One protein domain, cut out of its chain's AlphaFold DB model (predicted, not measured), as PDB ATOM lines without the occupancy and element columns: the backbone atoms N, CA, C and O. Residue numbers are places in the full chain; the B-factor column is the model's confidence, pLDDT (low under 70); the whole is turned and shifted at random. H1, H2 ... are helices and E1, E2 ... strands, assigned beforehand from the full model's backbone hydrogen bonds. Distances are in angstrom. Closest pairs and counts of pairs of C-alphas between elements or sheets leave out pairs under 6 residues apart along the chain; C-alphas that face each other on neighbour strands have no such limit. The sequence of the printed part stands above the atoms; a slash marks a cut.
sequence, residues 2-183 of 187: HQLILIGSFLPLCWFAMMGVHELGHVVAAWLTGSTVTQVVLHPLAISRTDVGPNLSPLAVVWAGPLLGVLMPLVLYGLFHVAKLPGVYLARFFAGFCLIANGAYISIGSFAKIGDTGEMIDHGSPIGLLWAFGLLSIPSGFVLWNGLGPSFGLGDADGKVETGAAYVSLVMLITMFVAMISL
ATOM      1  N   HIS A   2     255.660 236.133  70.466       96.31
ATOM      2  CA  HIS A   2     255.631 235.704  71.878       96.31
ATOM      3  C   HIS A   2     254.283 235.912  72.585       96.31
ATOM      4  O   HIS A   2     253.868 235.040  73.334       96.31
ATOM      5  N   GLN A   3     253.566 237.006  72.298       97.06
ATOM      6  CA  GLN A   3     252.212 237.224  72.819       97.06
ATOM      7  C   GLN A   3     251.252 236.082  72.465       97.06
ATOM      8  O   GLN A   3     250.551 235.570  73.334       97.06
ATOM      9  N   LEU A   4     251.240 235.668  71.194       97.38
ATOM     10  CA  LEU A   4     250.383 234.579  70.724       97.38
ATOM     11  C   LEU A   4     250.770 233.252  71.375       97.38
ATOM     12  O   LEU A   4     249.890 232.489  71.752       97.38
ATOM     13  N   ILE A   5     252.072 233.002  71.550       98.00
ATOM     14  CA  ILE A   5     252.562 231.817  72.262       98.00
ATOM     15  C   ILE A   5     252.077 231.841  73.712       98.00
ATOM     16  O   ILE A   5     251.524 230.849  74.173       98.00
ATOM     17  N   LEU A   6     252.235 232.962  74.420       98.19
ATOM     18  CA  LEU A   6     251.816 233.085  75.812       98.19
ATOM     19  C   LEU A   6     250.309 232.875  75.959       98.19
ATOM     20  O   LEU A   6     249.901 231.978  76.680       98.19
ATOM     21  N   ILE A   7     249.478 233.648  75.257       97.62
ATOM     22  CA  ILE A   7     248.014 233.543  75.381       97.62
ATOM     23  C   ILE A   7     247.533 232.166  74.905       97.62
ATOM     24  O   ILE A   7     246.765 231.502  75.602       97.62
ATOM     25  N   GLY A   8     248.014 231.725  73.740       98.06
ATOM     26  CA  GLY A   8     247.614 230.466  73.120       98.06
ATOM     27  C   GLY A   8     248.031 229.230  73.911       98.06
ATOM     28  O   GLY A   8     247.338 228.221  73.840       98.06
ATOM     29  N   SER A   9     249.115 229.298  74.692       98.38
ATOM     30  CA  SER A   9     249.514 228.200  75.581       98.38
ATOM     31  C   SER A   9     248.916 228.308  76.982       98.38
ATOM     32  O   SER A   9     248.503 227.306  77.560       98.38
ATOM     33  N   PHE A  10     248.834 229.515  77.536       98.38
ATOM     34  CA  PHE A  10     248.460 229.710  78.930       98.38
ATOM     35  C   PHE A  10     246.960 229.523  79.178       98.38
ATOM     36  O   PHE A  10     246.578 229.012  80.226       98.38
ATOM     37  N   LEU A  11     246.098 229.866  78.216       98.06
ATOM     38  CA  LEU A  11     244.656 229.617  78.330       98.06
ATOM     39  C   LEU A  11     244.303 228.121  78.444       98.06
ATOM     40  O   LEU A  11     243.653 227.752  79.425       98.06
ATOM     41  N   PRO A  12     244.723 227.231  77.520       97.81
ATOM     42  CA  PRO A  12     244.462 225.799  77.673       97.81
ATOM     43  C   PRO A  12     245.204 225.200  78.876       97.81
ATOM     44  O   PRO A  12     244.673 224.304  79.527       97.81
ATOM     45  N   LEU A  13     246.381 225.733  79.236       98.19
ATOM     46  CA  LEU A  13     247.066 225.357  80.475       98.19
ATOM     47  C   LEU A  13     246.187 225.652  81.699       98.19
ATOM     48  O   LEU A  13     246.046 224.791  82.561       98.19
ATOM     49  N   CYS A  14     245.563 226.832  81.767       98.44
ATOM     50  CA  CYS A  14     244.635 227.171  82.845       98.44
ATOM     51  C   CYS A  14     243.454 226.201  82.890       98.44
ATOM     52  O   CYS A  14     243.080 225.775  83.978       98.44
ATOM     53  N   TRP A  15     242.898 225.815  81.738       97.81
ATOM     54  CA  TRP A  15     241.807 224.841  81.690       97.81
ATOM     55  C   TRP A  15     242.225 223.486  82.269       97.81
ATOM     56  O   TRP A  15     241.559 222.988  83.179       97.81
ATOM     57  N   PHE A  16     243.344 222.903  81.820       97.31
ATOM     58  CA  PHE A  16     243.727 221.587  82.340       97.31
ATOM     59  C   PHE A  16     244.204 221.626  83.797       97.31
ATOM     60  O   PHE A  16     243.920 220.703  84.558       97.31
ATOM     61  N   ALA A  17     244.864 222.706  84.218       97.62
ATOM     62  CA  ALA A  17     245.283 222.868  85.603       97.62
ATOM     63  C   ALA A  17     244.067 223.055  86.518       97.62
ATOM     64  O   ALA A  17     244.055 222.502  87.613       97.62
ATOM     65  N   MET A  18     243.037 223.775  86.054       98.12
ATOM     66  CA  MET A  18     241.765 223.950  86.757       98.12
ATOM     67  C   MET A  18     241.069 222.604  86.979       98.12
ATOM     68  O   MET A  18     240.719 222.310  88.118       98.12
ATOM     69  N   MET A  19     240.958 221.757  85.944       96.75
ATOM     70  CA  MET A  19     240.436 220.390  86.109       96.75
ATOM     71  C   MET A  19     241.259 219.611  87.142       96.75
ATOM     72  O   MET A  19     240.703 219.011  88.051       96.75
ATOM     73  N   GLY A  20     242.592 219.678  87.059       96.75
ATOM     74  CA  GLY A  20     243.475 218.995  88.005       96.75
ATOM     75  C   GLY A  20     243.249 219.401  89.465       96.75
ATOM     76  O   GLY A  20     243.134 218.533  90.326       96.75
ATOM     77  N   VAL A  21     243.168 220.705  89.761       98.12
ATOM     78  CA  VAL A  21     242.929 221.179  91.140       98.12
ATOM     79  C   VAL A  21     241.503 220.912  91.617       98.12
ATOM     80  O   VAL A  21     241.304 220.684  92.807       98.12
ATOM     81  N   HIS A  22     240.531 220.916  90.705       98.31
ATOM     82  CA  HIS A  22     239.145 220.573  91.000       98.31
ATOM     83  C   HIS A  22     239.025 219.096  91.396       98.31
ATOM     84  O   HIS A  22     238.609 218.791  92.508       98.31
ATOM     85  N   GLU A  23     239.501 218.173  90.557       97.75
ATOM     86  CA  GLU A  23     239.458 216.737  90.864       97.75
ATOM     87  C   GLU A  23     240.283 216.380  92.105       97.75
ATOM     88  O   GLU A  23     239.872 215.561  92.928       97.75
ATOM     89  N   LEU A  24     241.424 217.052  92.311       97.75
ATOM     90  CA  LEU A  24     242.200 216.906  93.544       97.75
ATOM     91  C   LEU A  24     241.356 217.233  94.784       97.75
ATOM     92  O   LEU A  24     241.533 216.601  95.826       97.75
ATOM     93  N   GLY A  25     240.428 218.185  94.682       98.31
ATOM     94  CA  GLY A  25     239.517 218.521  95.765       98.31
ATOM     95  C   GLY A  25     238.618 217.353  96.168       98.31
ATOM     96  O   GLY A  25     238.534 217.030  97.358       98.31
ATOM     97  N   HIS A  26     238.023 216.665  95.190       98.12
ATOM     98  CA  HIS A  26     237.238 215.453  95.435       98.12
ATOM     99  C   HIS A  26     238.083 214.345  96.060       98.12
ATOM    100  O   HIS A  26     237.673 213.752  97.056       98.12
ATOM    101  N   VAL A  27     239.284 214.102  95.525       97.94
ATOM    102  CA  VAL A  27     240.209 213.076  96.034       97.94
ATOM    103  C   VAL A  27     240.566 213.328  97.499       97.94
ATOM    104  O   VAL A  27     240.463 212.424  98.330       97.94
ATOM    105  N   VAL A  28     240.943 214.565  97.838       98.06
ATOM    106  CA  VAL A  28     241.296 214.948  99.211       98.06
ATOM    107  C   VAL A  28     240.114 214.736 100.151       98.06
ATOM    108  O   VAL A  28     240.279 214.140 101.215       98.06
ATOM    109  N   ALA A  29     238.914 215.175  99.774       97.81
ATOM    110  CA  ALA A  29     237.738 214.986 100.614       97.81
ATOM    111  C   ALA A  29     237.320 213.518 100.736       97.81
ATOM    112  O   ALA A  29     236.931 213.092 101.825       97.81
ATOM    113  N   ALA A  30     237.443 212.723  99.672       97.38
ATOM    114  CA  ALA A  30     237.181 211.289  99.722       97.38
ATOM    115  C   ALA A  30     238.079 210.619 100.769       97.38
ATOM    116  O   ALA A  30     237.572 209.969 101.680       97.38
ATOM    117  N   TRP A  31     239.389 210.877 100.733       96.75
ATOM    118  CA  TRP A  31     240.322 210.346 101.729       96.75
ATOM    119  C   TRP A  31     240.027 210.833 103.152       96.75
ATOM    120  O   TRP A  31     240.030 210.029 104.082       96.75
ATOM    121  N   LEU A  32     239.729 212.123 103.335       97.56
ATOM    122  CA  LEU A  32     239.429 212.691 104.657       97.56
ATOM    123  C   LEU A  32     238.119 212.168 105.260       97.56
ATOM    124  O   LEU A  32     237.983 212.115 106.480       97.56
ATOM    125  N   THR A  33     237.163 211.774 104.421       96.62
ATOM    126  CA  THR A  33     235.867 211.218 104.843       96.62
ATOM    127  C   THR A  33     235.882 209.695 104.972       96.62
ATOM    128  O   THR A  33     234.867 209.101 105.329       96.62
ATOM    129  N   GLY A  34     237.023 209.050 104.701       95.56
ATOM    130  CA  GLY A  34     237.161 207.592 104.732       95.56
ATOM    131  C   GLY A  34     236.552 206.880 103.520       95.56
ATOM    132  O   GLY A  34     236.388 205.662 103.550       95.56
ATOM    133  N   SER A  35     236.210 207.623 102.467       95.38
ATOM    134  CA  SER A  35     235.760 207.074 101.188       95.38
ATOM    135  C   SER A  35     236.951 206.594 100.350       95.38
ATOM    136  O   SER A  35     238.067 207.105 100.467       95.38
ATOM    137  N   THR A  36     236.714 205.638  99.452       95.75
ATOM    138  CA  THR A  36     237.761 205.109  98.563       95.75
ATOM    139  C   THR A  36     237.625 205.702  97.169       95.75
ATOM    140  O   THR A  36     236.593 205.532  96.525       95.75
ATOM    141  N   VAL A  37     238.675 206.363  96.684       96.69
ATOM    142  CA  VAL A  37     238.766 206.793  95.281       96.69
ATOM    143  C   VAL A  37     239.032 205.564  94.421       96.69
ATOM    144  O   VAL A  37     240.035 204.878  94.617       96.69
ATOM    145  N   THR A  38     238.135 205.273  93.485       94.75
ATOM    146  CA  THR A  38     238.265 204.129  92.577       94.75
ATOM    147  C   THR A  38     238.958 204.524  91.283       94.75
ATOM    148  O   THR A  38     239.747 203.743  90.754       94.75
ATOM    149  N   GLN A  39     238.696 205.733  90.785       93.06
ATOM    150  CA  GLN A  39     239.258 206.213  89.530       93.06
ATOM    151  C   GLN A  39     239.303 207.743  89.488       93.06
ATOM    152  O   GLN A  39     238.431 208.415  90.026       93.06
ATOM    153  N   VAL A  40     240.316 208.289  88.813       94.69
ATOM    154  CA  VAL A  40     240.400 209.713  88.469       94.69
ATOM    155  C   VAL A  40     240.636 209.817  86.968       94.69
ATOM    156  O   VAL A  40     241.572 209.209  86.443       94.69
ATOM    157  N   VAL A  41     239.790 210.575  86.274       93.81
ATOM    158  CA  VAL A  41     239.890 210.832  84.836       93.81
ATOM    159  C   VAL A  41     240.166 212.315  84.626       93.81
ATOM    160  O   VAL A  41     239.360 213.162  84.986       93.81
ATOM    161  N   LEU A  42     241.309 212.624  84.016       92.75
ATOM    162  CA  LEU A  42     241.759 213.979  83.667       92.75
ATOM    163  C   LEU A  42     242.067 214.112  82.166       92.75
ATOM    164  O   LEU A  42     242.806 214.998  81.747       92.75
ATOM    165  N   HIS A  43     241.557 213.197  81.342       90.19
ATOM    166  CA  HIS A  43     241.906 213.133  79.927       90.19
ATOM    167  C   HIS A  43     241.434 214.400  79.172       90.19
ATOM    168  O   HIS A  43     240.271 214.775  79.314       90.19
ATOM    169  N   PRO A  44     242.250 215.031  78.296       87.44
ATOM    170  CA  PRO A  44     241.932 216.347  77.712       87.44
ATOM    171  C   PRO A  44     240.683 216.374  76.822       87.44
ATOM    172  O   PRO A  44     240.129 217.435  76.548       87.44
ATOM    173  N   LEU A  45     240.283 215.202  76.324       87.31
ATOM    174  CA  LEU A  45     239.117 215.001  75.457       87.31
ATOM    175  C   LEU A  45     237.921 214.374  76.193       87.31
ATOM    176  O   LEU A  45     236.943 214.000  75.551       87.31
ATOM    177  N   ALA A  46     238.014 214.206  77.513       85.69
ATOM    178  CA  ALA A  46     236.943 213.688  78.351       85.69
ATOM    179  C   ALA A  46     236.497 214.755  79.357       85.69
ATOM    180  O   ALA A  46     237.215 215.714  79.633       85.69
ATOM    181  N   ILE A  47     235.302 214.570  79.913       86.06
ATOM    182  CA  ILE A  47     234.877 215.320  81.096       86.06
ATOM    183  C   ILE A  47     235.676 214.765  82.275       86.06
ATOM    184  O   ILE A  47     235.718 213.542  82.452       86.06
ATOM    185  N   SER A  48     236.340 215.643  83.030       90.88
ATOM    186  CA  SER A  48     237.062 215.214  84.222       90.88
ATOM    187  C   SER A  48     236.087 214.659  85.252       90.88
ATOM    188  O   SER A  48     234.943 215.108  85.330       90.88
ATOM    189  N   ARG A  49     236.513 213.625  85.977       92.88
ATOM    190  CA  ARG A  49     235.723 213.071  87.075       92.88
ATOM    191  C   ARG A  49     236.581 212.291  88.055       92.88
ATOM    192  O   ARG A  49     237.574 211.664  87.667       92.88
ATOM    193  N   THR A  50     236.112 212.246  89.292       94.94
ATOM    194  CA  THR A  50     236.650 211.414  90.361       94.94
ATOM    195  C   THR A  50     235.566 210.447  90.803       94.94
ATOM    196  O   THR A  50     234.576 210.837  91.417       94.94
ATOM    197  N   ASP A  51     235.761 209.170  90.496       93.81
ATOM    198  CA  ASP A  51     234.852 208.107  90.899       93.81
ATOM    199  C   ASP A  51     235.219 207.651  92.327       93.81
ATOM    200  O   ASP A  51     236.383 207.372  92.639       93.81
ATOM    201  N   VAL A  52     234.221 207.593  93.215       94.69
ATOM    202  CA  VAL A  52     234.388 207.264  94.642       94.69
ATOM    203  C   VAL A  52     233.411 206.159  95.040       94.69
ATOM    204  O   VAL A  52     232.208 206.268  94.806       94.69
ATOM    205  N   GLY A  53     233.907 205.092  95.673       91.50
ATOM    206  CA  GLY A  53     233.088 203.942  96.055       91.50
ATOM    207  C   GLY A  53     233.727 203.059  97.136       91.50
ATOM    208  O   GLY A  53     234.806 202.514  96.897       91.50
ATOM    209  N   PRO A  54     233.069 202.844  98.297       91.69
ATOM    210  CA  PRO A  54     231.845 203.510  98.765       91.69
ATOM    211  C   PRO A  54     232.089 204.994  99.100       91.69
ATOM    212  O   PRO A  54     233.155 205.346  99.605       91.69
ATOM    213  N   ASN A  55     231.095 205.853  98.840       92.06
ATOM    214  CA  ASN A  55     231.138 207.279  99.176       92.06
ATOM    215  C   ASN A  55     230.362 207.541 100.475       92.06
ATOM    216  O   ASN A  55     229.131 207.530 100.494       92.06
ATOM    217  N   LEU A  56     231.093 207.737 101.572       92.12
ATOM    218  CA  LEU A  56     230.524 207.900 102.913       92.12
ATOM    219  C   LEU A  56     230.025 209.323 103.177       92.12
ATOM    220  O   LEU A  56     229.328 209.565 104.162       92.12
ATOM    221  N   SER A  57     230.400 210.291 102.340       96.06
ATOM    222  CA  SER A  57     230.011 211.693 102.502       96.06
ATOM    223  C   SER A  57     229.903 212.403 101.148       96.06
ATOM    224  O   SER A  57     230.698 213.304 100.871       96.06
ATOM    225  N   PRO A  58     228.896 212.056 100.318       95.81
ATOM    226  CA  PRO A  58     228.801 212.542  98.941       95.81
ATOM    227  C   PRO A  58     228.811 214.063  98.821       95.81
ATOM    228  O   PRO A  58     229.591 214.611  98.050       95.81
ATOM    229  N   LEU A  59     228.050 214.763  99.673       97.12
ATOM    230  CA  LEU A  59     228.042 216.228  99.697       97.12
ATOM    231  C   LEU A  59     229.416 216.834 100.005       97.12
ATOM    232  O   LEU A  59     229.791 217.832  99.396       97.12
ATOM    233  N   ALA A  60     230.160 216.260 100.951       97.31
ATOM    234  CA  ALA A  60     231.474 216.780 101.309       97.31
ATOM    235  C   ALA A  60     232.468 216.581 100.160       97.31
ATOM    236  O   ALA A  60     233.213 217.501  99.829       97.31
ATOM    237  N   VAL A  61     232.440 215.402  99.532       97.75
ATOM    238  CA  VAL A  61     233.292 215.073  98.385       97.75
ATOM    239  C   VAL A  61     232.985 215.987  97.208       97.75
ATOM    240  O   VAL A  61     233.895 216.654  96.718       97.75
ATOM    241  N   VAL A  62     231.722 216.089  96.789       97.69
ATOM    242  CA  VAL A  62     231.340 216.868  95.604       97.69
ATOM    243  C   VAL A  62     231.573 218.372  95.793       97.69
ATOM    244  O   VAL A  62     232.017 219.042  94.873       97.69
ATOM    245  N   TRP A  63     231.363 218.935  96.989       98.38
ATOM    246  CA  TRP A  63     231.659 220.357  97.227       98.38
ATOM    247  C   TRP A  63     233.151 220.656  97.330       98.38
ATOM    248  O   TRP A  63     233.577 221.764  96.997       98.38
ATOM    249  N   ALA A  64     233.959 219.699  97.783       98.31
ATOM    250  CA  ALA A  64     235.391 219.916  97.923       98.31
ATOM    251  C   ALA A  64     236.083 220.177  96.584       98.31
ATOM    252  O   ALA A  64     237.045 220.945  96.571       98.31
ATOM    253  N   GLY A  65     235.577 219.617  95.482       98.12
ATOM    254  CA  GLY A  65     236.093 219.866  94.136       98.12
ATOM    255  C   GLY A  65     236.136 221.354  93.784       98.12
ATOM    256  O   GLY A  65     237.222 221.939  93.726       98.12
ATOM    257  N   PRO A  66     234.985 222.038  93.652       98.12
ATOM    258  CA  PRO A  66     234.956 223.464  93.354       98.12
ATOM    259  C   PRO A  66     235.519 224.335  94.482       98.12
ATOM    260  O   PRO A  66     236.129 225.363  94.189       98.12
ATOM    261  N   LEU A  67     235.373 223.957  95.762       98.50
ATOM    262  CA  LEU A  67     235.920 224.746  96.873       98.50
ATOM    263  C   LEU A  67     237.452 224.764  96.863       98.50
ATOM    264  O   LEU A  67     238.053 225.837  96.905       98.50
ATOM    265  N   LEU A  68     238.105 223.605  96.777       98.31
ATOM    266  CA  LEU A  68     239.565 223.549  96.678       98.31
ATOM    267  C   LEU A  68     240.046 224.040  95.311       98.31
ATOM    268  O   LEU A  68     241.062 224.737  95.247       98.31
ATOM    269  N   GLY A  69     239.260 223.799  94.262       97.81
ATOM    270  CA  GLY A  69     239.480 224.315  92.917       97.81
ATOM    271  C   GLY A  69     239.569 225.840  92.848       97.81
ATOM    272  O   GLY A  69     240.285 226.353  91.995       97.81
ATOM    273  N   VAL A  70     238.929 226.584  93.760       98.56
ATOM    274  CA  VAL A  70     239.089 228.050  93.860       98.56
ATOM    275  C   VAL A  70     240.054 228.484  94.965       98.56
ATOM    276  O   VAL A  70     240.827 229.424  94.765       98.56
ATOM    277  N   LEU A  71     240.064 227.808  96.118       98.50
ATOM    278  CA  LEU A  71     240.889 228.203  97.262       98.50
ATOM    279  C   LEU A  71     242.381 227.967  97.014       98.50
ATOM    280  O   LEU A  71     243.189 228.839  97.334       98.50
ATOM    281  N   MET A  72     242.769 226.832  96.423       98.38
ATOM    282  CA  MET A  72     244.184 226.536  96.175       98.38
ATOM    283  C   MET A  72     244.833 227.544  95.211       98.38
ATOM    284  O   MET A  72     245.887 228.083  95.560       98.38
ATOM    285  N   PRO A  73     244.230 227.889  94.054       98.50
ATOM    286  CA  PRO A  73     244.775 228.930  93.180       98.50
ATOM    287  C   PRO A  73     244.861 230.307  93.845       98.50
ATOM    288  O   PRO A  73     245.828 231.032  93.618       98.50
ATOM    289  N   LEU A  74     243.891 230.672  94.693       98.75
ATOM    290  CA  LEU A  74     243.925 231.930  95.448       98.75
ATOM    291  C   LEU A  74     245.076 231.969  96.453       98.75
ATOM    292  O   LEU A  74     245.779 232.978  96.536       98.75
ATOM    293  N   VAL A  75     245.302 230.875  97.183       98.56
ATOM    294  CA  VAL A  75     246.446 230.743  98.093       98.56
ATOM    295  C   VAL A  75     247.753 230.816  97.308       98.56
ATOM    296  O   VAL A  75     248.637 231.579  97.687       98.56
ATOM    297  N   LEU A  76     247.866 230.101  96.186       98.00
ATOM    298  CA  LEU A  76     249.046 230.147  95.318       98.00
ATOM    299  C   LEU A  76     249.333 231.571  94.827       98.00
ATOM    300  O   LEU A  76     250.467 232.040  94.919       98.00
ATOM    301  N   TYR A  77     248.309 232.284  94.360       98.62
ATOM    302  CA  TYR A  77     248.426 233.692  93.990       98.62
ATOM    303  C   TYR A  77     248.887 234.555  95.173       98.62
ATOM    304  O   TYR A  77     249.829 235.336  95.023       98.62
ATOM    305  N   GLY A  78     248.280 234.392  96.351       98.56
ATOM    306  CA  GLY A  78     248.669 235.105  97.568       98.56
ATOM    307  C   GLY A  78     250.134 234.869  97.942       98.56
ATOM    308  O   GLY A  78     250.850 235.824  98.240       98.56
ATOM    309  N   LEU A  79     250.612 233.626  97.838       98.38
ATOM    310  CA  LEU A  79     252.012 233.268  98.072       98.38
ATOM    311  C   LEU A  79     252.944 233.958  97.071       98.38
ATOM    312  O   LEU A  79     253.919 234.582  97.485       98.38
ATOM    313  N   PHE A  80     252.627 233.915  95.774       98.31
ATOM    314  CA  PHE A  80     253.408 234.605  94.739       98.31
ATOM    315  C   PHE A  80     253.447 236.116  94.968       98.31
ATOM    316  O   PHE A  80     254.492 236.743  94.787       98.31
ATOM    317  N   HIS A  81     252.326 236.698  95.387       97.94
ATOM    318  CA  HIS A  81     252.210 238.123  95.662       97.94
ATOM    319  C   HIS A  81     253.047 238.547  96.874       97.94
ATOM    320  O   HIS A  81     253.854 239.470  96.769       97.94
ATOM    321  N   VAL A  82     252.913 237.848  98.006       98.25
ATOM    322  CA  VAL A  82     253.642 238.159  99.247       98.25
ATOM    323  C   VAL A  82     255.143 237.925  99.081       98.25
ATOM    324  O   VAL A  82     255.944 238.763  99.494       98.25
ATOM    325  N   ALA A  83     255.535 236.829  98.428       98.00
ATOM    326  CA  ALA A  83     256.937 236.508  98.170       98.00
ATOM    327  C   ALA A  83     257.534 237.271  96.970       98.00
ATOM    328  O   ALA A  83     258.720 237.114  96.689       98.00
ATOM    329  N   LYS A  84     256.743 238.108  96.278       96.75
ATOM    330  CA  LYS A  84     257.152 238.900  95.101       96.75
ATOM    331  C   LYS A  84     257.817 238.046  94.014       96.75
ATOM    332  O   LYS A  84     258.811 238.450  93.411       96.75
ATOM    333  N   LEU A  85     257.277 236.852  93.785       96.44
ATOM    334  CA  LEU A  85     257.828 235.908  92.819       96.44
ATOM    335  C   LEU A  85     257.571 236.373  91.376       96.44
ATOM    336  O   LEU A  85     256.539 237.000  91.098       96.44
ATOM    337  N   PRO A  86     258.474 236.040  90.433       94.19
ATOM    338  CA  PRO A  86     258.202 236.235  89.015       94.19
ATOM    339  C   PRO A  86     256.947 235.451  88.601       94.19
ATOM    340  O   PRO A  86     256.630 234.405  89.167       94.19
ATOM    341  N   GLY A  87     256.201 235.969  87.623       95.44
ATOM    342  CA  GLY A  87     254.972 235.323  87.148       95.44
ATOM    343  C   GLY A  87     253.749 235.483  88.063       95.44
ATOM    344  O   GLY A  87     252.736 234.831  87.828       95.44
ATOM    345  N   VAL A  88     253.775 236.374  89.063       97.88
ATOM    346  CA  VAL A  88     252.602 236.674  89.918       97.88
ATOM    347  C   VAL A  88     251.333 236.997  89.114       97.88
ATOM    348  O   VAL A  88     250.233 236.635  89.525       97.88
ATOM    349  N   TYR A  89     251.467 237.624  87.942       98.12
ATOM    350  CA  TYR A  89     250.336 237.922  87.059       98.12
ATOM    351  C   TYR A  89     249.717 236.659  86.434       98.12
ATOM    352  O   TYR A  89     248.503 236.618  86.250       98.12
ATOM    353  N   LEU A  90     250.518 235.619  86.163       98.38
ATOM    354  CA  LEU A  90     250.039 234.315  85.696       98.38
ATOM    355  C   LEU A  90     249.279 233.602  86.812       98.38
ATOM    356  O   LEU A  90     248.170 233.129  86.584       98.38
ATOM    357  N   ALA A  91     249.821 233.596  88.034       98.44
ATOM    358  CA  ALA A  91     249.132 233.036  89.197       98.44
ATOM    359  C   ALA A  91     247.806 233.771  89.474       98.44
ATOM    360  O   ALA A  91     246.778 233.134  89.699       98.44
ATOM    361  N   ARG A  92     247.802 235.109  89.373       98.62
ATOM    362  CA  ARG A  92     246.594 235.943  89.485       98.62
ATOM    363  C   ARG A  92     245.567 235.605  88.407       98.62
ATOM    364  O   ARG A  92     244.383 235.473  88.713       98.62
ATOM    365  N   PHE A  93     246.011 235.463  87.157       98.69
ATOM    366  CA  PHE A  93     245.144 235.079  86.049       98.69
ATOM    367  C   PHE A  93     244.546 233.691  86.280       98.69
ATOM    368  O   PHE A  93     243.335 233.535  86.167       98.69
ATOM    369  N   PHE A  94     245.364 232.704  86.650       98.75
ATOM    370  CA  PHE A  94     244.915 231.340  86.915       98.75
ATOM    371  C   PHE A  94     243.907 231.278  88.071       98.75
ATOM    372  O   PHE A  94     242.881 230.611  87.954       98.75
ATOM    373  N   ALA A  95     244.128 232.033  89.151       98.81
ATOM    374  CA  ALA A  95     243.171 232.132  90.250       98.81
ATOM    375  C   ALA A  95     241.830 232.738  89.805       98.81
ATOM    376  O   ALA A  95     240.770 232.193  90.115       98.81
ATOM    377  N   GLY A  96     241.868 233.823  89.022       98.75
ATOM    378  CA  GLY A  96     240.663 234.411  88.433       98.75
ATOM    379  C   GLY A  96     239.946 233.455  87.476       98.75
ATOM    380  O   GLY A  96     238.722 233.343  87.521       98.75
ATOM    381  N   PHE A  97     240.705 232.699  86.679       98.75
ATOM    382  CA  PHE A  97     240.180 231.675  85.780       98.75
ATOM    383  C   PHE A  97     239.446 230.583  86.556       98.75
ATOM    384  O   PHE A  97     238.317 230.249  86.212       98.75
ATOM    385  N   CYS A  98     240.055 230.058  87.621       98.75
ATOM    386  CA  CYS A  98     239.453 229.005  88.433       98.75
ATOM    387  C   CYS A  98     238.164 229.476  89.106       98.75
ATOM    388  O   CYS A  98     237.187 228.733  89.108       98.75
ATOM    389  N   LEU A  99     238.124 230.711  89.613       98.81
ATOM    390  CA  LEU A  99     236.906 231.313  90.156       98.81
ATOM    391  C   LEU A  99     235.781 231.396  89.114       98.81
ATOM    392  O   LEU A  99     234.653 230.996  89.398       98.81
ATOM    393  N   ILE A 100     236.081 231.889  87.910       98.75
ATOM    394  CA  ILE A 100     235.084 232.021  86.838       98.75
ATOM    395  C   ILE A 100     234.622 230.644  86.364       98.75
ATOM    396  O   ILE A 100     233.422 230.411  86.276       98.75
ATOM    397  N   ALA A 101     235.552 229.729  86.083       98.19
ATOM    398  CA  ALA A 101     235.248 228.410  85.546       98.19
ATOM    399  C   ALA A 101     234.427 227.571  86.534       98.19
ATOM    400  O   ALA A 101     233.349 227.104  86.172       98.19
ATOM    401  N   ASN A 102     234.871 227.447  87.790       98.19
ATOM    402  CA  ASN A 102     234.123 226.719  88.819       98.19
ATOM    403  C   ASN A 102     232.788 227.406  89.128       98.19
ATOM    404  O   ASN A 102     231.759 226.746  89.235       98.19
ATOM    405  N   GLY A 103     232.782 228.739  89.234       98.00
ATOM    406  CA  GLY A 103     231.563 229.504  89.477       98.00
ATOM    407  C   GLY A 103     230.520 229.304  88.377       98.00
ATOM    408  O   GLY A 103     229.352 229.055  88.679       98.00
ATOM    409  N   ALA A 104     230.932 229.364  87.109       97.31
ATOM    410  CA  ALA A 104     230.066 229.132  85.958       97.31
ATOM    411  C   ALA A 104     229.606 227.673  85.879       97.31
ATOM    412  O   ALA A 104     228.418 227.432  85.683       97.31
ATOM    413  N   TYR A 105     230.511 226.712  86.090       96.44
ATOM    414  CA  TYR A 105     230.183 225.286  86.101       96.44
ATOM    415  C   TYR A 105     229.101 224.966  87.137       96.44
ATOM    416  O   TYR A 105     228.062 224.416  86.780       96.44
ATOM    417  N   ILE A 106     229.283 225.394  88.389       97.38
ATOM    418  CA  ILE A 106     228.342 225.084  89.470       97.38
ATOM    419  C   ILE A 106     227.009 225.825  89.312       97.38
ATOM    420  O   ILE A 106     225.946 225.230  89.483       97.38
ATOM    421  N   SER A 107     227.033 227.113  88.958       95.44
ATOM    422  CA  SER A 107     225.796 227.904  88.865       95.44
ATOM    423  C   SER A 107     224.985 227.643  87.596       95.44
ATOM    424  O   SER A 107     223.764 227.563  87.671       95.44
ATOM    425  N   ILE A 108     225.626 227.498  86.432       93.88
ATOM    426  CA  ILE A 108     224.926 227.246  85.163       93.88
ATOM    427  C   ILE A 108     224.624 225.749  85.020       93.88
ATOM    428  O   ILE A 108     223.549 225.376  84.550       93.88
ATOM    429  N   GLY A 109     225.521 224.874  85.488       90.44
ATOM    430  CA  GLY A 109     225.303 223.425  85.490       90.44
ATOM    431  C   GLY A 109     224.072 223.006  86.297       90.44
ATOM    432  O   GLY A 109     223.384 222.060  85.909       90.44
ATOM    433  N   SER A 110     223.703 223.772  87.335       90.31
ATOM    434  CA  SER A 110     222.540 223.477  88.182       90.31
ATOM    435  C   SER A 110     221.214 223.406  87.416       90.31
ATOM    436  O   SER A 110     220.279 222.761  87.885       90.31
ATOM    437  N   PHE A 111     221.098 224.067  86.255       90.56
ATOM    438  CA  PHE A 111     219.889 224.007  85.425       90.56
ATOM    439  C   PHE A 111     219.722 222.658  84.724       90.56
ATOM    440  O   PHE A 111     218.597 222.201  84.538       90.56
ATOM    441  N   ALA A 112     220.831 222.027  84.341       87.25
ATOM    442  CA  ALA A 112     220.838 220.769  83.603       87.25
ATOM    443  C   ALA A 112     221.161 219.551  84.485       87.25
ATOM    444  O   ALA A 112     221.049 218.425  84.006       87.25
ATOM    445  N   LYS A 113     221.537 219.767  85.759       87.31
ATOM    446  CA  LYS A 113     221.938 218.721  86.719       87.31
ATOM    447  C   LYS A 113     223.053 217.817  86.174       87.31
ATOM    448  O   LYS A 113     222.974 216.596  86.254       87.31
ATOM    449  N   ILE A 114     224.075 218.424  85.574       85.25
ATOM    450  CA  ILE A 114     225.185 217.703  84.934       85.25
ATOM    451  C   ILE A 114     226.368 217.621  85.901       85.25
ATOM    452  O   ILE A 114     226.688 218.607  86.569       85.25
ATOM    453  N   GLY A 115     227.020 216.455  85.943       91.06
ATOM    454  CA  GLY A 115     228.202 216.213  86.773       91.06
ATOM    455  C   GLY A 115     227.928 216.500  88.248       91.06
ATOM    456  O   GLY A 115     226.857 216.172  88.764       91.06
ATOM    457  N   ASP A 116     228.864 217.189  88.890       94.69
ATOM    458  CA  ASP A 116     228.826 217.617  90.288       94.69
ATOM    459  C   ASP A 116     227.515 218.282  90.677       94.69
ATOM    460  O   ASP A 116     226.996 218.058  91.761       94.69
ATOM    461  N   THR A 117     226.956 219.120  89.803       95.12
ATOM    462  CA  THR A 117     225.740 219.871  90.139       95.12
ATOM    463  C   THR A 117     224.533 218.958  90.311       95.12
ATOM    464  O   THR A 117     223.677 219.230  91.155       95.12
ATOM    465  N   GLY A 118     224.477 217.864  89.547       94.88
ATOM    466  CA  GLY A 118     223.479 216.816  89.724       94.88
ATOM    467  C   GLY A 118     223.676 216.116  91.061       94.88
ATOM    468  O   GLY A 118     222.759 216.107  91.878       94.88
ATOM    469  N   GLU A 119     224.895 215.650  91.339       95.00
ATOM    470  CA  GLU A 119     225.223 214.963  92.592       95.00
ATOM    471  C   GLU A 119     224.974 215.849  93.824       95.00
ATOM    472  O   GLU A 119     224.401 215.392  94.813       95.00
ATOM    473  N   MET A 120     225.322 217.136  93.756       97.44
ATOM    474  CA  MET A 120     225.032 218.127  94.790       97.44
ATOM    475  C   MET A 120     223.537 218.203  95.089       97.44
ATOM    476  O   MET A 120     223.153 218.154  96.259       97.44
ATOM    477  N   ILE A 121     222.701 218.351  94.058       96.56
ATOM    478  CA  ILE A 121     221.247 218.499  94.205       96.56
ATOM    479  C   ILE A 121     220.621 217.191  94.692       96.56
ATOM    480  O   ILE A 121     219.789 217.220  95.599       96.56
ATOM    481  N   ASP A 122     221.039 216.057  94.135       96.00
ATOM    482  CA  ASP A 122     220.497 214.738  94.466       96.00
ATOM    483  C   ASP A 122     220.801 214.344  95.917       96.00
ATOM    484  O   ASP A 122     219.987 213.687  96.565       96.00
ATOM    485  N   HIS A 123     221.915 214.828  96.473       96.06
ATOM    486  CA  HIS A 123     222.264 214.648  97.883       96.06
ATOM    487  C   HIS A 123     221.808 215.802  98.793       96.06
ATOM    488  O   HIS A 123     222.157 215.825  99.972       96.06
ATOM    489  N   GLY A 124     220.996 216.740  98.288       96.44
ATOM    490  CA  GLY A 124     220.271 217.717  99.106       96.44
ATOM    491  C   GLY A 124     220.873 219.122  99.187       96.44
ATOM    492  O   GLY A 124     220.425 219.920 100.011       96.44
ATOM    493  N   SER A 125     221.851 219.471  98.346       97.31
ATOM    494  CA  SER A 125     222.331 220.856  98.252       97.31
ATOM    495  C   SER A 125     221.222 221.774  97.731       97.31
ATOM    496  O   SER A 125     220.664 221.520  96.659       97.31
ATOM    497  N   PRO A 126     220.919 222.887  98.422       96.69
ATOM    498  CA  PRO A 126     219.956 223.857  97.920       96.69
ATOM    499  C   PRO A 126     220.458 224.501  96.624       96.69
ATOM    500  O   PRO A 126     221.566 225.029  96.590       96.69
ATOM    501  N   ILE A 127     219.624 224.560  95.581       96.44
ATOM    502  CA  ILE A 127     219.998 225.193  94.301       96.44
ATOM    503  C   ILE A 127     220.450 226.655  94.470       96.44
ATOM    504  O   ILE A 127     221.384 227.105  93.812       96.44
ATOM    505  N   GLY A 128     219.855 227.379  95.425       97.38
ATOM    506  CA  GLY A 128     220.254 228.748  95.752       97.38
ATOM    507  C   GLY A 128     221.701 228.864  96.246       97.38
ATOM    508  O   GLY A 128     222.340 229.882  96.001       97.38
ATOM    509  N   LEU A 129     222.248 227.819  96.881       97.88
ATOM    510  CA  LEU A 129     223.650 227.781  97.303       97.88
ATOM    511  C   LEU A 129     224.596 227.682  96.097       97.88
ATOM    512  O   LEU A 129     225.617 228.364  96.068       97.88
ATOM    513  N   LEU A 130     224.233 226.898  95.077       97.94
ATOM    514  CA  LEU A 130     225.002 226.776  93.831       97.94
ATOM    515  C   LEU A 130     225.028 228.117  93.078       97.94
ATOM    516  O   LEU A 130     226.076 228.552  92.595       97.94
ATOM    517  N   TRP A 131     223.894 228.823  93.037       97.88
ATOM    518  CA  TRP A 131     223.822 230.169  92.463       97.88
ATOM    519  C   TRP A 131     224.618 231.192  93.263       97.88
ATOM    520  O   TRP A 131     225.329 231.993  92.664       97.88
ATOM    521  N   ALA A 132     224.547 231.153  94.595       98.19
ATOM    522  CA  ALA A 132     225.346 232.026  95.448       98.19
ATOM    523  C   ALA A 132     226.849 231.808  95.216       98.19
ATOM    524  O   ALA A 132     227.594 232.778  95.078       98.19
ATOM    525  N   PHE A 133     227.289 230.552  95.089       98.38
ATOM    526  CA  PHE A 133     228.678 230.228  94.768       98.38
ATOM    527  C   PHE A 133     229.120 230.859  93.439       98.38
ATOM    528  O   PHE A 133     230.164 231.513  93.391       98.38
ATOM    529  N   GLY A 134     228.318 230.738  92.376       98.00
ATOM    530  CA  GLY A 134     228.615 231.371  91.086       98.00
ATOM    531  C   GLY A 134     228.574 232.899  91.131       98.00
ATOM    532  O   GLY A 134     229.493 233.549  90.632       98.00
ATOM    533  N   LEU A 135     227.557 233.475  91.780       98.06
ATOM    534  CA  LEU A 135     227.371 234.923  91.923       98.06
ATOM    535  C   LEU A 135     228.529 235.587  92.674       98.06
ATOM    536  O   LEU A 135     228.843 236.739  92.403       98.06
ATOM    537  N   LEU A 136     229.173 234.876  93.599       98.44
ATOM    538  CA  LEU A 136     230.352 235.374  94.303       98.44
ATOM    539  C   LEU A 136     231.642 235.102  93.522       98.44
ATOM    540  O   LEU A 136     232.490 235.990  93.400       98.44
ATOM    541  N   SER A 137     231.796 233.898  92.971       98.44
ATOM    542  CA  SER A 137     233.053 233.477  92.344       98.44
ATOM    543  C   SER A 137     233.302 234.186  91.016       98.44
ATOM    544  O   SER A 137     234.395 234.711  90.802       98.44
ATOM    545  N   ILE A 138     232.296 234.287  90.142       98.62
ATOM    546  CA  ILE A 138     232.462 234.865  88.800       98.62
ATOM    547  C   ILE A 138     232.902 236.340  88.873       98.62
ATOM    548  O   ILE A 138     233.939 236.668  88.287       98.62
ATOM    549  N   PRO A 139     232.213 237.241  89.608       98.62
ATOM    550  CA  PRO A 139     232.658 238.629  89.717       98.62
ATOM    551  C   PRO A 139     234.028 238.750  90.381       98.62
ATOM    552  O   PRO A 139     234.858 239.529  89.916       98.62
ATOM    553  N   SER A 140     234.306 237.949  91.415       98.62
ATOM    554  CA  SER A 140     235.617 237.943  92.080       98.62
ATOM    555  C   SER A 140     236.744 237.575  91.112       98.62
ATOM    556  O   SER A 140     237.809 238.196  91.130       98.62
ATOM    557  N   GLY A 141     236.508 236.615  90.216       98.56
ATOM    558  CA  GLY A 141     237.475 236.250  89.189       98.56
ATOM    559  C   GLY A 141     237.711 237.368  88.171       98.56
ATOM    560  O   GLY A 141     238.862 237.665  87.851       98.56
ATOM    561  N   PHE A 142     236.662 238.078  87.740       98.44
ATOM    562  CA  PHE A 142     236.819 239.254  86.874       98.44
ATOM    563  C   PHE A 142     237.540 240.416  87.568       98.44
ATOM    564  O   PHE A 142     238.370 241.082  86.946       98.44
ATOM    565  N   VAL A 143     237.301 240.632  88.863       98.56
ATOM    566  CA  VAL A 143     238.063 241.599  89.671       98.56
ATOM    567  C   VAL A 143     239.546 241.218  89.706       98.56
ATOM    568  O   VAL A 143     240.413 242.080  89.537       98.56
ATOM    569  N   LEU A 144     239.871 239.927  89.842       98.19
ATOM    570  CA  LEU A 144     241.255 239.463  89.735       98.19
ATOM    571  C   LEU A 144     241.837 239.640  88.333       98.19
ATOM    572  O   LEU A 144     243.027 239.909  88.230       98.19
ATOM    573  N   TRP A 145     241.056 239.552  87.265       98.00
ATOM    574  CA  TRP A 145     241.564 239.809  85.914       98.00
ATOM    575  C   TRP A 145     241.733 241.286  85.575       98.00
ATOM    576  O   TRP A 145     242.493 241.622  84.662       98.00
ATOM    577  N   ASN A 146     241.077 242.178  86.316       97.56
ATOM    578  CA  ASN A 146     241.130 243.604  86.037       97.56
ATOM    579  C   ASN A 146     242.578 244.135  86.012       97.56
ATOM    580  O   ASN A 146     243.353 243.950  86.957       97.56
ATOM    581  N   GLY A 147     242.943 244.804  84.918       96.44
ATOM    582  CA  GLY A 147     244.276 245.374  84.712       96.44
ATOM    583  C   GLY A 147     245.371 244.388  84.286       96.44
ATOM    584  O   GLY A 147     246.516 244.805  84.146       96.44
ATOM    585  N   LEU A 148     245.069 243.104  84.042       97.12
ATOM    586  CA  LEU A 148     246.077 242.139  83.570       97.12
ATOM    587  C   LEU A 148     246.416 242.267  82.078       97.12
ATOM    588  O   LEU A 148     247.456 241.764  81.658       97.12
ATOM    589  N   GLY A 149     245.581 242.945  81.283       96.69
ATOM    590  CA  GLY A 149     245.730 243.050  79.823       96.69
ATOM    591  C   GLY A 149     247.150 243.394  79.344       96.69
ATOM    592  O   GLY A 149     247.709 242.622  78.559       96.69
ATOM    593  N   PRO A 150     247.787 244.464  79.856       97.31
ATOM    594  CA  PRO A 150     249.152 244.825  79.475       97.31
ATOM    595  C   PRO A 150     250.201 243.736  79.749       97.31
ATOM    596  O   PRO A 150     251.148 243.600  78.983       97.31
ATOM    597  N   SER A 151     250.025 242.900  80.783       97.06
ATOM    598  CA  SER A 151     250.957 241.788  81.073       97.06
ATOM    599  C   SER A 151     250.904 240.679  80.016       97.06
ATOM    600  O   SER A 151     251.873 239.951  79.825       97.06
ATOM    601  N   PHE A 152     249.787 240.581  79.293       96.94
ATOM    602  CA  PHE A 152     249.604 239.691  78.146       96.94
ATOM    603  C   PHE A 152     249.782 240.428  76.805       96.94
ATOM    604  O   PHE A 152     249.363 239.933  75.758       96.94
ATOM    605  N   GLY A 153     250.398 241.616  76.807       96.25
ATOM    606  CA  GLY A 153     250.692 242.381  75.594       96.25
ATOM    607  C   GLY A 153     249.471 243.063  74.966       96.25
ATOM    608  O   GLY A 153     249.541 243.475  73.811       96.25
ATOM    609  N   LEU A 154     248.337 243.134  75.668       96.06
ATOM    610  CA  LEU A 154     247.115 243.781  75.178       96.06
ATOM    611  C   LEU A 154     247.124 245.283  75.501       96.06
ATOM    612  O   LEU A 154     247.713 245.706  76.496       96.06
ATOM    613  N   GLY A 155     246.427 246.082  74.692       94.44
ATOM    614  CA  GLY A 155     246.366 247.538  74.863       94.44
ATOM    615  C   GLY A 155     247.729 248.196  74.642       94.44
ATOM    616  O   GLY A 155     248.442 247.842  73.704       94.44
ATOM    617  N   ASP A 156     248.110 249.108  75.537       93.25
ATOM    618  CA  ASP A 156     249.326 249.932  75.421       93.25
ATOM    619  C   ASP A 156     250.642 249.133  75.431       93.25
ATOM    620  O   ASP A 156     251.703 249.661  75.097       93.25
ATOM    621  N   ALA A 157     250.599 247.851  75.812       93.81
ATOM    622  CA  ALA A 157     251.762 246.972  75.772       93.81
ATOM    623  C   ALA A 157     252.164 246.553  74.344       93.81
ATOM    624  O   ALA A 157     253.283 246.073  74.162       93.81
ATOM    625  N   ASP A 158     251.295 246.742  73.342       94.62
ATOM    626  CA  ASP A 158     251.597 246.571  71.910       94.62
ATOM    627  C   ASP A 158     252.305 245.238  71.583       94.62
ATOM    628  O   ASP A 158     253.369 245.168  70.964       94.62
ATOM    629  N   GLY A 159     251.764 244.141  72.119       94.00
ATOM    630  CA  GLY A 159     252.273 242.784  71.917       94.00
ATOM    631  C   GLY A 159     253.578 242.444  72.646       94.00
ATOM    632  O   GLY A 159     254.083 241.322  72.503       94.00
ATOM    633  N   LYS A 160     254.125 243.362  73.449       96.31
ATOM    634  CA  LYS A 160     255.295 243.109  74.297       96.31
ATOM    635  C   LYS A 160     254.876 242.274  75.502       96.31
ATOM    636  O   LYS A 160     253.999 242.658  76.268       96.31
ATOM    637  N   VAL A 161     255.526 241.128  75.665       97.00
ATOM    638  CA  VAL A 161     255.325 240.202  76.785       97.00
ATOM    639  C   VAL A 161     256.669 239.671  77.255       97.00
ATOM    640  O   VAL A 161     257.661 239.718  76.525       97.00
ATOM    641  N   GLU A 162     256.695 239.119  78.461       95.62
ATOM    642  CA  GLU A 162     257.865 238.424  78.977       95.62
ATOM    643  C   GLU A 162     258.107 237.119  78.200       95.62
ATOM    644  O   GLU A 162     257.303 236.185  78.229       95.62
ATOM    645  N   THR A 163     259.242 237.032  77.505       96.06
ATOM    646  CA  THR A 163     259.600 235.865  76.684       96.06
ATOM    647  C   THR A 163     259.701 234.577  77.505       96.06
ATOM    648  O   THR A 163     259.250 233.527  77.048       96.06
ATOM    649  N   GLY A 164     260.240 234.655  78.727       96.56
ATOM    650  CA  GLY A 164     260.348 233.507  79.632       96.56
ATOM    651  C   GLY A 164     258.984 232.905  79.963       96.56
ATOM    652  O   GLY A 164     258.785 231.704  79.803       96.56
ATOM    653  N   ALA A 165     258.011 233.748  80.316       96.44
ATOM    654  CA  ALA A 165     256.648 233.318  80.607       96.44
ATOM    655  C   ALA A 165     255.972 232.620  79.418       96.44
ATOM    656  O   ALA A 165     255.273 231.623  79.612       96.44
ATOM    657  N   ALA A 166     256.203 233.101  78.191       97.38
ATOM    658  CA  ALA A 166     255.645 232.491  76.984       97.38
ATOM    659  C   ALA A 166     256.143 231.048  76.791       97.38
ATOM    660  O   ALA A 166     255.341 230.137  76.581       97.38
ATOM    661  N   TYR A 167     257.455 230.823  76.901       97.88
ATOM    662  CA  TYR A 167     258.032 229.489  76.723       97.88
ATOM    663  C   TYR A 167     257.761 228.561  77.905       97.88
ATOM    664  O   TYR A 167     257.469 227.389  77.682       97.88
ATOM    665  N   VAL A 168     257.789 229.065  79.141       97.31
ATOM    666  CA  VAL A 168     257.422 228.273  80.325       97.31
ATOM    667  C   VAL A 168     255.974 227.796  80.214       97.31
ATOM    668  O   VAL A 168     255.720 226.608  80.390       97.31
ATOM    669  N   SER A 169     255.043 228.676  79.834       97.75
ATOM    670  CA  SER A 169     253.634 228.310  79.634       97.75
ATOM    671  C   SER A 169     253.466 227.241  78.552       97.75
ATOM    672  O   SER A 169     252.730 226.276  78.749       97.75
ATOM    673  N   LEU A 170     254.192 227.364  77.435       98.31
ATOM    674  CA  LEU A 170     254.175 226.376  76.356       98.31
ATOM    675  C   LEU A 170     254.714 225.013  76.805       98.31
ATOM    676  O   LEU A 170     254.083 223.991  76.540       98.31
ATOM    677  N   VAL A 171     255.857 224.988  77.492       98.25
ATOM    678  CA  VAL A 171     256.454 223.745  78.001       98.25
ATOM    679  C   VAL A 171     255.521 223.088  79.013       98.25
ATOM    680  O   VAL A 171     255.223 221.906  78.874       98.25
ATOM    681  N   MET A 172     254.991 223.853  79.974       97.94
ATOM    682  CA  MET A 172     254.034 223.339  80.956       97.94
ATOM    683  C   MET A 172     252.783 222.766  80.288       97.94
ATOM    684  O   MET A 172     252.308 221.713  80.709       97.94
ATOM    685  N   LEU A 173     252.269 223.417  79.238       98.06
ATOM    686  CA  LEU A 173     251.102 222.928  78.506       98.06
ATOM    687  C   LEU A 173     251.396 221.576  77.862       98.06
ATOM    688  O   LEU A 173     250.615 220.645  78.029       98.06
ATOM    689  N   ILE A 174     252.516 221.467  77.145       97.94
ATOM    690  CA  ILE A 174     252.917 220.224  76.478       97.94
ATOM    691  C   ILE A 174     253.099 219.115  77.515       97.94
ATOM    692  O   ILE A 174     252.560 218.024  77.343       97.94
ATOM    693  N   THR A 175     253.806 219.393  78.612       96.81
ATOM    694  CA  THR A 175     254.022 218.420  79.688       96.81
ATOM    695  C   THR A 175     252.705 217.963  80.303       96.81
ATOM    696  O   THR A 175     252.497 216.761  80.449       96.81
ATOM    697  N   MET A 176     251.798 218.887  80.627       95.62
ATOM    698  CA  MET A 176     250.507 218.545  81.221       95.62
ATOM    699  C   MET A 176     249.627 217.761  80.246       95.62
ATOM    700  O   MET A 176     249.044 216.756  80.634       95.62
ATOM    701  N   PHE A 177     249.588 218.152  78.973       95.38
ATOM    702  CA  PHE A 177     248.840 217.436  77.941       95.38
ATOM    703  C   PHE A 177     249.343 215.996  77.763       95.38
ATOM    704  O   PHE A 177     248.551 215.055  77.767       95.38
ATOM    705  N   VAL A 178     250.666 215.808  77.675       95.12
ATOM    706  CA  VAL A 178     251.288 214.478  77.584       95.12
ATOM    707  C   VAL A 178     251.001 213.653  78.837       95.12
ATOM    708  O   VAL A 178     250.635 212.484  78.719       95.12
ATOM    709  N   ALA A 179     251.126 214.244  80.027       92.94
ATOM    710  CA  ALA A 179     250.830 213.562  81.284       92.94
ATOM    711  C   ALA A 179     249.364 213.115  81.349       92.94
ATOM    712  O   ALA A 179     249.095 211.969  81.696       92.94
ATOM    713  N   MET A 180     248.423 213.970  80.949       92.81
ATOM    714  CA  MET A 180     246.999 213.640  80.955       92.81
ATOM    715  C   MET A 180     246.655 212.503  79.994       92.81
ATOM    716  O   MET A 180     245.900 211.616  80.369       92.81
ATOM    717  N   ILE A 181     247.239 212.469  78.795       92.00
ATOM    718  CA  ILE A 181     247.032 211.351  77.859       92.00
ATOM    719  C   ILE A 181     247.688 210.062  78.370       92.00
ATOM    720  O   ILE A 181     247.143 208.977  78.188       92.00
ATOM    721  N   SER A 182     248.859 210.167  79.000       90.12
ATOM    722  CA  SER A 182     249.643 208.994  79.410       90.12
ATOM    723  C   SER A 182     249.139 208.353  80.704       90.12
ATOM    724  O   SER A 182     249.289 207.148  80.885       90.12
ATOM    725  N   LEU A 183     248.588 209.154  81.619       85.31
ATOM    726  CA  LEU A 183     248.203 208.723  82.965       85.31
ATOM    727  C   LEU A 183     246.689 208.583  83.142       85.31
ATOM    728  O   LEU A 183     246.263 207.868  84.045       85.31
TER     729      LEU A 183
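Overview. This is residues 2 to 183 of the 187 residues of an uncharacterized protein of Blastopirellula sp (UniProt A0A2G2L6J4). A core of long helices is stacked in crossed layers: H1 runs through the middle, H2 and H3 pack on one side of it as a helical hairpin with H5 over H3, and H7 packs on the other side of H1. A small hairpin of strands, E1 and E2, sits beside the later part of H1; short H4 lies at one end of the stack, and short H6 at the other. The printed part has 182 residues, with seven named helices and two strands in the order H1 E1 E2 H2 H3 H4 H5 H6 H7. The class is mostly helix, and the sheet, order E1 - E2, is antiparallel. The whole is compact, with a radius of gyration of the C-alphas of 17.2 A and spans of 52 by 37 by 32 A.

Along the chain. H1, residues 2 to 32, begins at C-alpha 2 (255.631, 235.704, 71.878) and is 43.2 A long. E1 is residues 37 to 41 and E2 residues 49 to 52. H2, residues 58 to 82, is 35.7 A long, with a kink of 38 degrees near Pro 66; H3, residues 88 to 109, is 30.7 A. H4 is residues 116 to 122. H5, residues 127 to 145, is 27.4 A and begins at C-alpha 127 (219.998, 225.193, 94.301). H6 is residues 149 to 152. H7, residues 163 to 183, is 30.1 A and ends at C-alpha 183 (248.203, 208.723, 82.965).

Arrangement. H1 and H3 are the hubs, touching four helices each. H1 touches H2 with residues 18 to 30 alone, at a steep tilt of 48 degrees, opposite ways; the closest C-alphas, Gly 25 and Gly 65, are 4.0 A apart. With residues 14 to 18 alone it touches H3, at a steep tilt of 60 degrees, the same way, closest at C-alphas 18 and 98, 5.8 A. With residues 2 to 16 alone it touches H7, at a steep tilt of 45 degrees, the same way, closest at C-alphas 6 and 166, 4.0 A. H1 and H6 only just touch, with 3 pairs of C-alphas within 8 A, closest at Gln 3 and Phe 152, 6.4 A. The closest C-alphas of H1 and E2, Glu 23 and Thr 50, are 6.0 A apart. In the hairpin E1 and E2, N 41 and O 49 are within hydrogen-bond range at 2.8 A, as are N 51 and O 39 at 2.8 A. H2 and H3, a helical hairpin, touch at a shallow tilt of 21 degrees, closest at C-alphas 73 and 95, 4.6 A. H3 touches H5 at a shallow tilt of 24 degrees, opposite ways, closest at C-alphas 96 and 141, 3.8 A. H4 touches H2, closest at C-alphas 116 and 62, 5.9 A. H1 and H5 are apart. Every O i to N i+4 pair is within hydrogen-bond range in H3, H4 and H7; the counts are 26 of 27 in H1, 18 of 21 in H2 and 14 of 15 in H5, and H6 is too short for such a pair.

Size, cuts and confidence. The two C-alphas farthest apart, those of Pro 54 and Asp 156, are 54.8 A apart. The printed part has no cut, and no link is long. The mean pLDDT of the printed part is 96.2, and no printed residue is under 70.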